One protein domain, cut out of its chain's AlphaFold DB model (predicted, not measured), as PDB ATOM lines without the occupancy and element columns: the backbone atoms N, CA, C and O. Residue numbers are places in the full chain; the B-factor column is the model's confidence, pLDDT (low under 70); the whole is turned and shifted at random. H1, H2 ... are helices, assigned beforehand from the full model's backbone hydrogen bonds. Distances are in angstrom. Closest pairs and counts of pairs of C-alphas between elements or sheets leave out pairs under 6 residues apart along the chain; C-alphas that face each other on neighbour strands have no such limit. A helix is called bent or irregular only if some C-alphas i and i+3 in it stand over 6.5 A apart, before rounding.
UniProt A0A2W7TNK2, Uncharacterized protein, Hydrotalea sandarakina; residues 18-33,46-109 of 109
ATOM      1  N   ILE A  18      71.837  54.989  72.554       81.25
ATOM      2  CA  ILE A  18      73.277  55.270  72.547       81.25
ATOM      3  C   ILE A  18      73.591  56.512  73.385       81.25
ATOM      4  O   ILE A  18      74.540  56.482  74.161       81.25
ATOM      5  N   ARG A  19      72.792  57.586  73.293       83.06
ATOM      6  CA  ARG A  19      72.944  58.775  74.153       83.06
ATOM      7  C   ARG A  19      72.832  58.402  75.630       83.06
ATOM      8  O   ARG A  19      73.712  58.774  76.401       83.06
ATOM      9  N   PHE A  20      71.819  57.618  75.996       85.31
ATOM     10  CA  PHE A  20      71.643  57.136  77.363       85.31
ATOM     11  C   PHE A  20      72.829  56.281  77.824       85.31
ATOM     12  O   PHE A  20      73.418  56.541  78.868       85.31
ATOM     13  N   ALA A  21      73.264  55.315  77.016       87.94
ATOM     14  CA  ALA A  21      74.403  54.472  77.366       87.94
ATOM     15  C   ALA A  21      75.719  55.243  77.490       87.94
ATOM     16  O   ALA A  21      76.536  54.924  78.351       87.94
ATOM     17  N   LYS A  22      75.917  56.275  76.663       88.62
ATOM     18  CA  LYS A  22      77.058  57.184  76.784       88.62
ATOM     19  C   LYS A  22      77.037  57.909  78.124       88.62
ATOM     20  O   LYS A  22      78.068  57.981  78.779       88.62
ATOM     21  N   LEU A  23      75.873  58.425  78.517       89.06
ATOM     22  CA  LEU A  23      75.696  59.120  79.789       89.06
ATOM     23  C   LEU A  23      75.984  58.187  80.969       89.06
ATOM     24  O   LEU A  23      76.781  58.540  81.833       89.06
ATOM     25  N   VAL A  24      75.418  56.975  80.952       90.19
ATOM     26  CA  VAL A  24      75.699  55.937  81.955       90.19
ATOM     27  C   VAL A  24      77.200  55.654  82.029       90.19
ATOM     28  O   VAL A  24      77.770  55.729  83.111       90.19
ATOM     29  N   LEU A  25      77.868  55.417  80.893       91.62
ATOM     30  CA  LEU A  25      79.316  55.190  80.858       91.62
ATOM     31  C   LEU A  25      80.108  56.353  81.462       91.62
ATOM     32  O   LEU A  25      81.013  56.105  82.250       91.62
ATOM     33  N   SER A  26      79.772  57.598  81.122       90.94
ATOM     34  CA  SER A  26      80.473  58.780  81.635       90.94
ATOM     35  C   SER A  26      80.298  58.963  83.144       90.94
ATOM     36  O   SER A  26      81.267  59.263  83.838       90.94
ATOM     37  N   ILE A  27      79.088  58.757  83.670       89.88
ATOM     38  CA  ILE A  27      78.828  58.855  85.112       89.88
ATOM     39  C   ILE A  27      79.532  57.713  85.854       89.88
ATOM     40  O   ILE A  27      80.220  57.955  86.845       89.88
ATOM     41  N   THR A  28      79.418  56.477  85.354       89.25
ATOM     42  CA  THR A  28      80.088  55.315  85.950       89.25
ATOM     43  C   THR A  28      81.611  55.464  85.927       89.25
ATOM     44  O   THR A  28      82.249  55.168  86.931       89.25
ATOM     45  N   GLU A  29      82.203  55.965  84.837       90.25
ATOM     46  CA  GLU A  29      83.647  56.236  84.750       90.25
ATOM     47  C   GLU A  29      84.090  57.244  85.816       90.25
ATOM     48  O   GLU A  29      85.070  56.995  86.517       90.25
ATOM     49  N   ARG A  30      83.320  58.323  86.016       88.50
ATOM     50  CA  ARG A  30      83.601  59.318  87.059       88.50
ATOM     51  C   ARG A  30      83.540  58.714  88.461       88.50
ATOM     52  O   ARG A  30      84.425  58.975  89.269       88.50
ATOM     53  N   ILE A  31      82.522  57.904  88.754       85.31
ATOM     54  CA  ILE A  31      82.389  57.224  90.053       85.31
ATOM     55  C   ILE A  31      83.548  56.252  90.269       85.31
ATOM     56  O   ILE A  31      84.095  56.204  91.371       85.31
ATOM     57  N   ILE A  32      83.944  55.508  89.228       85.12
ATOM     58  CA  ILE A  32      85.068  54.576  89.310       85.12
ATOM     59  C   ILE A  32      86.358  55.330  89.653       85.12
ATOM     60  O   ILE A  32      87.055  54.952  90.590       85.12
ATOM     61  N   GLN A  33      86.642  56.426  88.948       83.88
ATOM     62  CA  GLN A  33      87.812  57.269  89.218       83.88
ATOM     63  C   GLN A  33      87.779  57.839  90.644       83.88
ATOM     64  O   GLN A  33      88.743  57.701  91.390       83.88
ATOM     65  N   ALA A  46      81.088  44.215  95.245       59.19
ATOM     66  CA  ALA A  46      80.228  45.170  94.529       59.19
ATOM     67  C   ALA A  46      81.021  46.008  93.508       59.19
ATOM     68  O   ALA A  46      80.517  46.339  92.434       59.19
ATOM     69  N   THR A  47      82.277  46.304  93.836       67.81
ATOM     70  CA  THR A  47      83.223  47.036  92.989       67.81
ATOM     71  C   THR A  47      83.587  46.245  91.742       67.81
ATOM     72  O   THR A  47      83.508  46.785  90.639       67.81
ATOM     73  N   GLU A  48      83.919  44.960  91.891       73.31
ATOM     74  CA  GLU A  48      84.216  44.083  90.757       73.31
ATOM     75  C   GLU A  48      83.004  43.955  89.830       73.31
ATOM     76  O   GLU A  48      83.149  44.043  88.610       73.31
ATOM     77  N   SER A  49      81.792  43.866  90.390       81.62
ATOM     78  CA  SER A  49      80.555  43.844  89.605       81.62
ATOM     79  C   SER A  49      80.350  45.137  88.797       81.62
ATOM     80  O   SER A  49      80.075  45.070  87.596       81.62
ATOM     81  N   ILE A  50      80.520  46.323  89.393       85.94
ATOM     82  CA  ILE A  50      80.361  47.606  88.677       85.94
ATOM     83  C   ILE A  50      81.432  47.762  87.591       85.94
ATOM     84  O   ILE A  50      81.094  48.063  86.443       85.94
ATOM     85  N   ILE A  51      82.704  47.509  87.917       86.06
ATOM     86  CA  ILE A  51      83.828  47.624  86.975       86.06
ATOM     87  C   ILE A  51      83.667  46.637  85.815       86.06
ATOM     88  O   ILE A  51      83.900  47.005  84.660       86.06
ATOM     89  N   TRP A  52      83.220  45.410  86.088       88.75
ATOM     90  CA  TRP A  52      82.942  44.415  85.056       88.75
ATOM     91  C   TRP A  52      81.829  44.877  84.114       88.75
ATOM     92  O   TRP A  52      82.032  44.936  82.900       88.75
ATOM     93  N   ASN A  53      80.666  45.265  84.649       90.06
ATOM     94  CA  ASN A  53      79.539  45.721  83.829       90.06
ATOM     95  C   ASN A  53      79.901  46.977  83.016       90.06
ATOM     96  O   ASN A  53      79.551  47.068  81.838       90.06
ATOM     97  N   TYR A  54      80.658  47.903  83.609       91.31
ATOM     98  CA  TYR A  54      81.214  49.071  82.930       91.31
ATOM     99  C   TYR A  54      82.136  48.678  81.772       91.31
ATOM    100  O   TYR A  54      81.935  49.129  80.644       91.31
ATOM    101  N   SER A  55      83.103  47.793  82.015       88.94
ATOM    102  CA  SER A  55      84.071  47.340  81.007       88.94
ATOM    103  C   SER A  55      83.382  46.619  79.843       88.94
ATOM    104  O   SER A  55      83.697  46.847  78.670       88.94
ATOM    105  N   MET A  56      82.378  45.798  80.151       90.44
ATOM    106  CA  MET A  56      81.575  45.099  79.150       90.44
ATOM    107  C   MET A  56      80.717  46.058  78.321       90.44
ATOM    108  O   MET A  56      80.662  45.920  77.099       90.44
ATOM    109  N   LEU A  57      80.095  47.064  78.941       90.12
ATOM    110  CA  LEU A  57      79.339  48.081  78.209       90.12
ATOM    111  C   LEU A  57      80.266  48.964  77.357       90.12
ATOM    112  O   LEU A  57      79.980  49.189  76.181       90.12
ATOM    113  N   LYS A  58      81.403  49.413  77.907       89.81
ATOM    114  CA  LYS A  58      82.390  50.269  77.223       89.81
ATOM    115  C   LYS A  58      82.975  49.575  75.998       89.81
ATOM    116  O   LYS A  58      83.000  50.162  74.918       89.81
ATOM    117  N   SER A  59      83.371  48.308  76.137       86.62
ATOM    118  CA  SER A  59      83.903  47.511  75.024       86.62
ATOM    119  C   SER A  59      82.876  47.252  73.920       86.62
ATOM    120  O   SER A  59      83.271  46.990  72.795       86.62
ATOM    121  N   ARG A  60      81.568  47.353  74.189       85.19
ATOM    122  CA  ARG A  60      80.496  47.082  73.209       85.19
ATOM    123  C   ARG A  60      79.825  48.339  72.664       85.19
ATOM    124  O   ARG A  60      79.159  48.276  71.632       85.19
ATOM    125  N   TYR A  61      80.025  49.485  73.309       82.00
ATOM    126  CA  TYR A  61      79.344  50.743  73.006       82.00
ATOM    127  C   TYR A  61      79.516  51.205  71.548       82.00
ATOM    128  O   TYR A  61      78.547  51.640  70.932       82.00
ATOM    129  N   MET A  62      80.700  51.037  70.950       77.69
ATOM    130  CA  MET A  62      80.959  51.473  69.564       77.69
ATOM    131  C   MET A  62      80.617  50.424  68.496       77.69
ATOM    132  O   MET A  62      80.718  50.697  67.297       77.69
ATOM    133  N   TYR A  63      80.188  49.229  68.897       77.31
ATOM    134  CA  TYR A  63      79.943  48.125  67.979       77.31
ATOM    135  C   TYR A  63      78.470  48.065  67.589       77.31
ATOM    136  O   TYR A  63      77.608  47.664  68.370       77.31
ATOM    137  N   LYS A  64      78.199  48.426  66.329       72.81
ATOM    138  CA  LYS A  64      76.856  48.500  65.738       72.81
ATOM    139  C   LYS A  64      75.980  47.296  66.079       72.81
ATOM    140  O   LYS A  64      74.842  47.492  66.487       72.81
ATOM    141  N   VAL A  65      76.516  46.081  65.938       74.94
ATOM    142  CA  VAL A  65      75.792  44.806  66.108       74.94
ATOM    143  C   VAL A  65      75.052  44.687  67.448       74.94
ATOM    144  O   VAL A  65      73.977  44.106  67.482       74.94
ATOM    145  N   TYR A  66      75.549  45.314  68.519       72.56
ATOM    146  CA  TYR A  66      74.918  45.252  69.844       72.56
ATOM    147  C   TYR A  66      73.804  46.285  70.065       72.56
ATOM    148  O   TYR A  66      73.154  46.277  71.109       72.56
ATOM    149  N   TRP A  67      73.587  47.176  69.096       74.31
ATOM    150  CA  TRP A  67      72.560  48.221  69.136       74.31
ATOM    151  C   TRP A  67      71.478  48.038  68.077       74.31
ATOM    152  O   TRP A  67      70.405  48.616  68.218       74.31
ATOM    153  N   VAL A  68      71.755  47.264  67.019       69.31
ATOM    154  CA  VAL A  68      70.762  46.958  65.971       69.31
ATOM    155  C   VAL A  68      69.738  45.932  66.439       69.31
ATOM    156  O   VAL A  68      68.701  45.789  65.802       69.31
ATOM    157  N   ASP A  69      70.023  45.223  67.530       64.44
ATOM    158  CA  ASP A  69      69.089  44.267  68.098       64.44
ATOM    159  C   ASP A  69      67.896  45.015  68.713       64.44
ATOM    160  O   ASP A  69      68.022  45.751  69.698       64.44
ATOM    161  N   VAL A  70      66.745  44.893  68.051       56.69
ATOM    162  CA  VAL A  70      65.491  45.571  68.413       56.69
ATOM    163  C   VAL A  70      64.734  44.811  69.504       56.69
ATOM    164  O   VAL A  70      63.728  45.313  70.010       56.69
ATOM    165  N   ALA A  71      65.213  43.620  69.877       57.59
ATOM    166  CA  ALA A  71      64.613  42.822  70.927       57.59
ATOM    167  C   ALA A  71      64.644  43.571  72.278       57.59
ATOM    168  O   ALA A  71      65.651  44.207  72.620       57.59
ATOM    169  N   PRO A  72      63.558  43.513  73.071       54.06
ATOM    170  CA  PRO A  72      63.620  43.901  74.474       54.06
ATOM    171  C   PRO A  72      64.664  43.033  75.195       54.06
ATOM    172  O   PRO A  72      64.737  41.830  74.953       54.06
ATOM    173  N   CYS A  73      65.473  43.641  76.067       60.62
ATOM    174  CA  CYS A  73      66.589  43.007  76.779       60.62
ATOM    175  C   CYS A  73      67.807  42.671  75.903       60.62
ATOM    176  O   CYS A  73      68.447  41.631  76.093       60.62
ATOM    177  N   SER A  74      68.172  43.566  74.979       68.31
ATOM    178  CA  SER A  74      69.418  43.430  74.213       68.31
ATOM    179  C   SER A  74      70.637  43.261  75.136       68.31
ATOM    180  O   SER A  74      70.634  43.652  76.309       68.31
ATOM    181  N   SER A  75      71.724  42.690  74.607       69.88
ATOM    182  CA  SER A  75      72.930  42.415  75.402       69.88
ATOM    183  C   SER A  75      73.468  43.658  76.134       69.88
ATOM    184  O   SER A  75      73.992  43.527  77.237       69.88
ATOM    185  N   ASN A  76      73.280  44.859  75.571       79.62
ATOM    186  CA  ASN A  76      73.671  46.123  76.200       79.62
ATOM    187  C   ASN A  76      72.655  46.630  77.232       79.62
ATOM    188  O   ASN A  76      73.067  47.166  78.260       79.62
ATOM    189  N   GLU A  77      71.351  46.417  77.015       80.31
ATOM    190  CA  GLU A  77      70.321  46.739  78.015       80.31
ATOM    191  C   GLU A  77      70.574  45.986  79.328       80.31
ATOM    192  O   GLU A  77      70.385  46.553  80.400       80.31
ATOM    193  N   ARG A  78      71.113  44.759  79.269       84.94
ATOM    194  CA  ARG A  78      71.525  44.006  80.466       84.94
ATOM    195  C   ARG A  78      72.546  44.761  81.322       84.94
ATOM    196  O   ARG A  78      72.369  44.832  82.534       84.94
ATOM    197  N   TYR A  79      73.602  45.307  80.719       88.00
ATOM    198  CA  TYR A  79      74.628  46.040  81.470       88.00
ATOM    199  C   TYR A  79      74.095  47.376  81.982       88.00
ATOM    200  O   TYR A  79      74.394  47.753  83.109       88.00
ATOM    201  N   LEU A  80      73.239  48.050  81.208       87.69
ATOM    202  CA  LEU A  80      72.548  49.257  81.665       87.69
ATOM    203  C   LEU A  80      71.676  48.966  82.895       87.69
ATOM    204  O   LEU A  80      71.814  49.659  83.895       87.69
ATOM    205  N   LYS A  81      70.874  47.891  82.880       87.19
ATOM    206  CA  LYS A  81      70.067  47.452  84.036       87.19
ATOM    207  C   LYS A  81      70.904  47.170  85.280       87.19
ATOM    208  O   LYS A  81      70.430  47.350  86.395       87.19
ATOM    209  N   LYS A  82      72.144  46.708  85.099       88.12
ATOM    210  CA  LYS A  82      73.071  46.472  86.208       88.12
ATOM    211  C   LYS A  82      73.740  47.751  86.692       88.12
ATOM    212  O   LYS A  82      73.943  47.857  87.886       88.12
ATOM    213  N   LEU A  83      74.067  48.702  85.817       88.19
ATOM    214  CA  LEU A  83      74.785  49.929  86.184       88.19
ATOM    215  C   LEU A  83      73.872  51.031  86.726       88.19
ATOM    216  O   LEU A  83      74.247  51.697  87.684       88.19
ATOM    217  N   VAL A  84      72.688  51.213  86.135       88.62
ATOM    218  CA  VAL A  84      71.769  52.320  86.450       88.62
ATOM    219  C   VAL A  84      71.442  52.430  87.945       88.62
ATOM    220  O   VAL A  84      71.553  53.538  88.462       88.62
ATOM    221  N   PRO A  85      71.131  51.344  88.682       86.94
ATOM    222  CA  PRO A  85      70.854  51.439  90.117       86.94
ATOM    223  C   PRO A  85      72.016  51.995  90.950       86.94
ATOM    224  O   PRO A  85      71.780  52.615  91.979       86.94
ATOM    225  N   TYR A  86      73.267  51.801  90.514       83.06
ATOM    226  CA  TYR A  86      74.451  52.286  91.236       83.06
ATOM    227  C   TYR A  86      74.765  53.758  90.988       83.06
ATOM    228  O   TYR A  86      75.601  54.319  91.691       83.06
ATOM    229  N   ILE A  87      74.158  54.347  89.958       85.44
ATOM    230  CA  ILE A  87      74.425  55.719  89.525       85.44
ATOM    231  C   ILE A  87      73.152  56.566  89.488       85.44
ATOM    232  O   ILE A  87      73.151  57.633  88.882       85.44
ATOM    233  N   ALA A  88      72.044  56.056  90.035       83.44
ATOM    234  CA  ALA A  88      70.723  56.659  89.891       83.44
ATOM    235  C   ALA A  88      70.689  58.082  90.462       83.44
ATOM    236  O   ALA A  88      70.134  58.977  89.828       83.44
ATOM    237  N   ASP A  89      71.347  58.304  91.600       82.75
ATOM    238  CA  ASP A  89      71.408  59.607  92.262       82.75
ATOM    239  C   ASP A  89      72.114  60.654  91.391       82.75
ATOM    240  O   ASP A  89      71.600  61.756  91.188       82.75
ATOM    241  N   GLU A  90      73.254  60.303  90.797       83.94
ATOM    242  CA  GLU A  90      73.960  61.172  89.859       83.94
ATOM    243  C   GLU A  90      73.197  61.324  88.542       83.94
ATOM    244  O   GLU A  90      73.164  62.417  87.976       83.94
ATOM    245  N   LEU A  91      72.565  60.254  88.057       81.19
ATOM    246  CA  LEU A  91      71.812  60.231  86.806       81.19
ATOM    247  C   LEU A  91      70.579  61.138  86.866       81.19
ATOM    248  O   LEU A  91      70.316  61.835  85.888       81.19
ATOM    249  N   ASN A  92      69.887  61.200  88.009       78.62
ATOM    250  CA  ASN A  92      68.706  62.043  88.228       78.62
ATOM    251  C   ASN A  92      68.964  63.523  87.909       78.62
ATOM    252  O   ASN A  92      68.084  64.200  87.383       78.62
ATOM    253  N   SER A  93      70.187  64.016  88.139       78.81
ATOM    254  CA  SER A  93      70.571  65.397  87.800       78.81
ATOM    255  C   SER A  93      70.603  65.695  86.292       78.81
ATOM    256  O   SER A  93      70.569  66.858  85.896       78.81
ATOM    257  N   TYR A  94      70.627  64.657  85.451       72.75
ATOM    258  CA  TYR A  94      70.631  64.748  83.987       72.75
ATOM    259  C   TYR A  94      69.287  64.340  83.357       72.75
ATOM    260  O   TYR A  94      69.146  64.405  82.136       72.75
ATOM    261  N   LEU A  95      68.295  63.935  84.161       70.06
ATOM    262  CA  LEU A  95      66.968  63.493  83.702       70.06
ATOM    263  C   LEU A  95      65.999  64.655  83.395       70.06
ATOM    264  O   LEU A  95      64.788  64.475  83.422       70.06
ATOM    265  N   SER A  96      66.504  65.845  83.062       67.06
ATOM    266  CA  SER A  96      65.675  66.963  82.581       67.06
ATOM    267  C   SER A  96      65.266  66.834  81.106       67.06
ATOM    268  O   SER A  96      64.508  67.655  80.605       67.06
ATOM    269  N   ASP A  97      65.835  65.864  80.390       69.31
ATOM    270  CA  ASP A  97      65.499  65.537  79.003       69.31
ATOM    271  C   ASP A  97      64.433  64.429  79.024       69.31
ATOM    272  O   ASP A  97      64.732  63.298  79.421       69.31
ATOM    273  N   ASP A  98      63.200  64.749  78.612       65.88
ATOM    274  CA  ASP A  98      62.059  63.816  78.569       65.88
ATOM    275  C   ASP A  98      62.410  62.500  77.843       65.88
ATOM    276  O   ASP A  98      61.920  61.423  78.191       65.88
ATOM    277  N   GLU A  99      63.329  62.551  76.872       64.06
ATOM    278  CA  GLU A  99      63.789  61.372  76.134       64.06
ATOM    279  C   GLU A  99      64.695  60.449  76.963       64.06
ATOM    280  O   GLU A  99      64.717  59.232  76.750       64.06
ATOM    281  N   LEU A 100      65.472  61.010  77.894       69.19
ATOM    282  CA  LEU A 100      66.319  60.243  78.810       69.19
ATOM    283  C   LEU A 100      65.492  59.631  79.942       69.19
ATOM    284  O   LEU A 100      65.803  58.518  80.369       69.19
ATOM    285  N   VAL A 101      64.420  60.309  80.365       68.94
ATOM    286  CA  VAL A 101      63.446  59.790  81.339       68.94
ATOM    287  C   VAL A 101      62.785  58.519  80.811       68.94
ATOM    288  O   VAL A 101      62.773  57.509  81.508       68.94
ATOM    289  N   GLU A 102      62.333  58.512  79.553       73.56
ATOM    290  CA  GLU A 102      61.721  57.327  78.935       73.56
ATOM    291  C   GLU A 102      62.676  56.115  78.935       73.56
ATOM    292  O   GLU A 102      62.291  54.994  79.285       73.56
ATOM    293  N   GLN A 103      63.950  56.329  78.579       71.50
ATOM    294  CA  GLN A 103      64.953  55.256  78.585       71.50
ATOM    295  C   GLN A 103      65.301  54.798  80.003       71.50
ATOM    296  O   GLN A 103      65.463  53.597  80.228       71.50
ATOM    297  N   PHE A 104      65.377  55.722  80.959       71.31
ATOM    298  CA  PHE A 104      65.590  55.394  82.362       71.31
ATOM    299  C   PHE A 104      64.443  54.547  82.915       71.31
ATOM    300  O   PHE A 104      64.703  53.464  83.432       71.31
ATOM    301  N   SER A 105      63.186  54.959  82.726       71.19
ATOM    302  CA  SER A 105      62.010  54.200  83.167       71.19
ATOM    303  C   SER A 105      61.981  52.793  82.570       71.19
ATOM    304  O   SER A 105      61.726  51.830  83.288       71.19
ATOM    305  N   ARG A 106      62.322  52.637  81.283       75.44
ATOM    306  CA  ARG A 106      62.394  51.324  80.618       75.44
ATOM    307  C   ARG A 106      63.483  50.409  81.190       75.44
ATOM    308  O   ARG A 106      63.323  49.190  81.187       75.44
ATOM    309  N   ILE A 107      64.609  50.976  81.619       73.50
ATOM    310  CA  ILE A 107      65.738  50.218  82.173       73.50
ATOM    311  C   ILE A 107      65.540  49.936  83.667       73.50
ATOM    312  O   ILE A 107      65.932  48.867  84.129       73.50
ATOM    313  N   ALA A 108      64.916  50.852  84.405       66.88
ATOM    314  CA  ALA A 108      64.621  50.711  85.828       66.88
ATOM    315  C   ALA A 108      63.407  49.803  86.122       66.88
ATOM    316  O   ALA A 108      63.289  49.328  87.250       66.88
ATOM    317  N   SER A 109      62.541  49.553  85.127       62.19
ATOM    318  CA  SER A 109      61.437  48.573  85.181       62.19
ATOM    319  C   SER A 109      61.919  47.132  84.977       62.19
ATOM    320  O   SER A 109      61.376  46.236  85.652       62.19
TER     321      SER A 109
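What this domain is: This is residues 18 to 33 and 46 to 109 of the 109 residues of an uncharacterized protein of Hydrotalea sandarakina (UniProt A0A2W7TNK2). H1, H2 and H3 pack in a triangle, crossing one another, and H5 crosses H3 on the side away from H2; short H4 sits near one end of H3, the loop of residues 62 to 74 at the other. The printed part has 80 residues, with five named helices, H1 to H5 in order, and no named strand: all helix, mostly crossed. It is compact and rounded, radius of gyration of the C-alphas 11.9 A, spanning 30 by 29 by 20 A.

How they stand to each other: Start at H1, residues 18 to 33; it touches H2, residues 46 to 61, opposite ways at a steep tilt of 39 degrees, closest C-alphas Leu 25 and Tyr 54, 6.7 A. H2 and H3, residues 75 to 86, form a hairpin, closest C-alphas Asn 53 and Tyr 79, 5.5 A. H5, residues 98 to 108, touches H3 about perpendicular, 87 degrees, closest C-alphas Lys 81 and Ile 107, 5.5 A. H4, residues 88 to 92, only just touches H1's residues 24 to 27, with 3 pairs of C-alphas within 8 A, the closest Ile 27 and Glu 90, 7.2 A. Every O i to N i+4 pair is within hydrogen-bond range in H1, H2 and H4, against 5 of 8 in H3 and 6 of 7 in H5.

Where its parts are: Find C-alpha 18 at (73.277, 55.270, 72.547); H1 runs 22.2 A from there, H2 22.3 A and H3 18.7 A. H3 is irregular, only just: C-alphas 82 and 85 are 6.7 A apart. H5 ends at C-alpha 108, (64.621, 50.711, 85.828).

The domain as a whole: Residues 34 to 45 are cut out, leaving 15.2 A between C-alphas 33 and 46. The link from H2 to H3 is long. Look for pLDDT under 70 at residues 46 to 47, 68 to 75, 96 to 101 and 108 to 109.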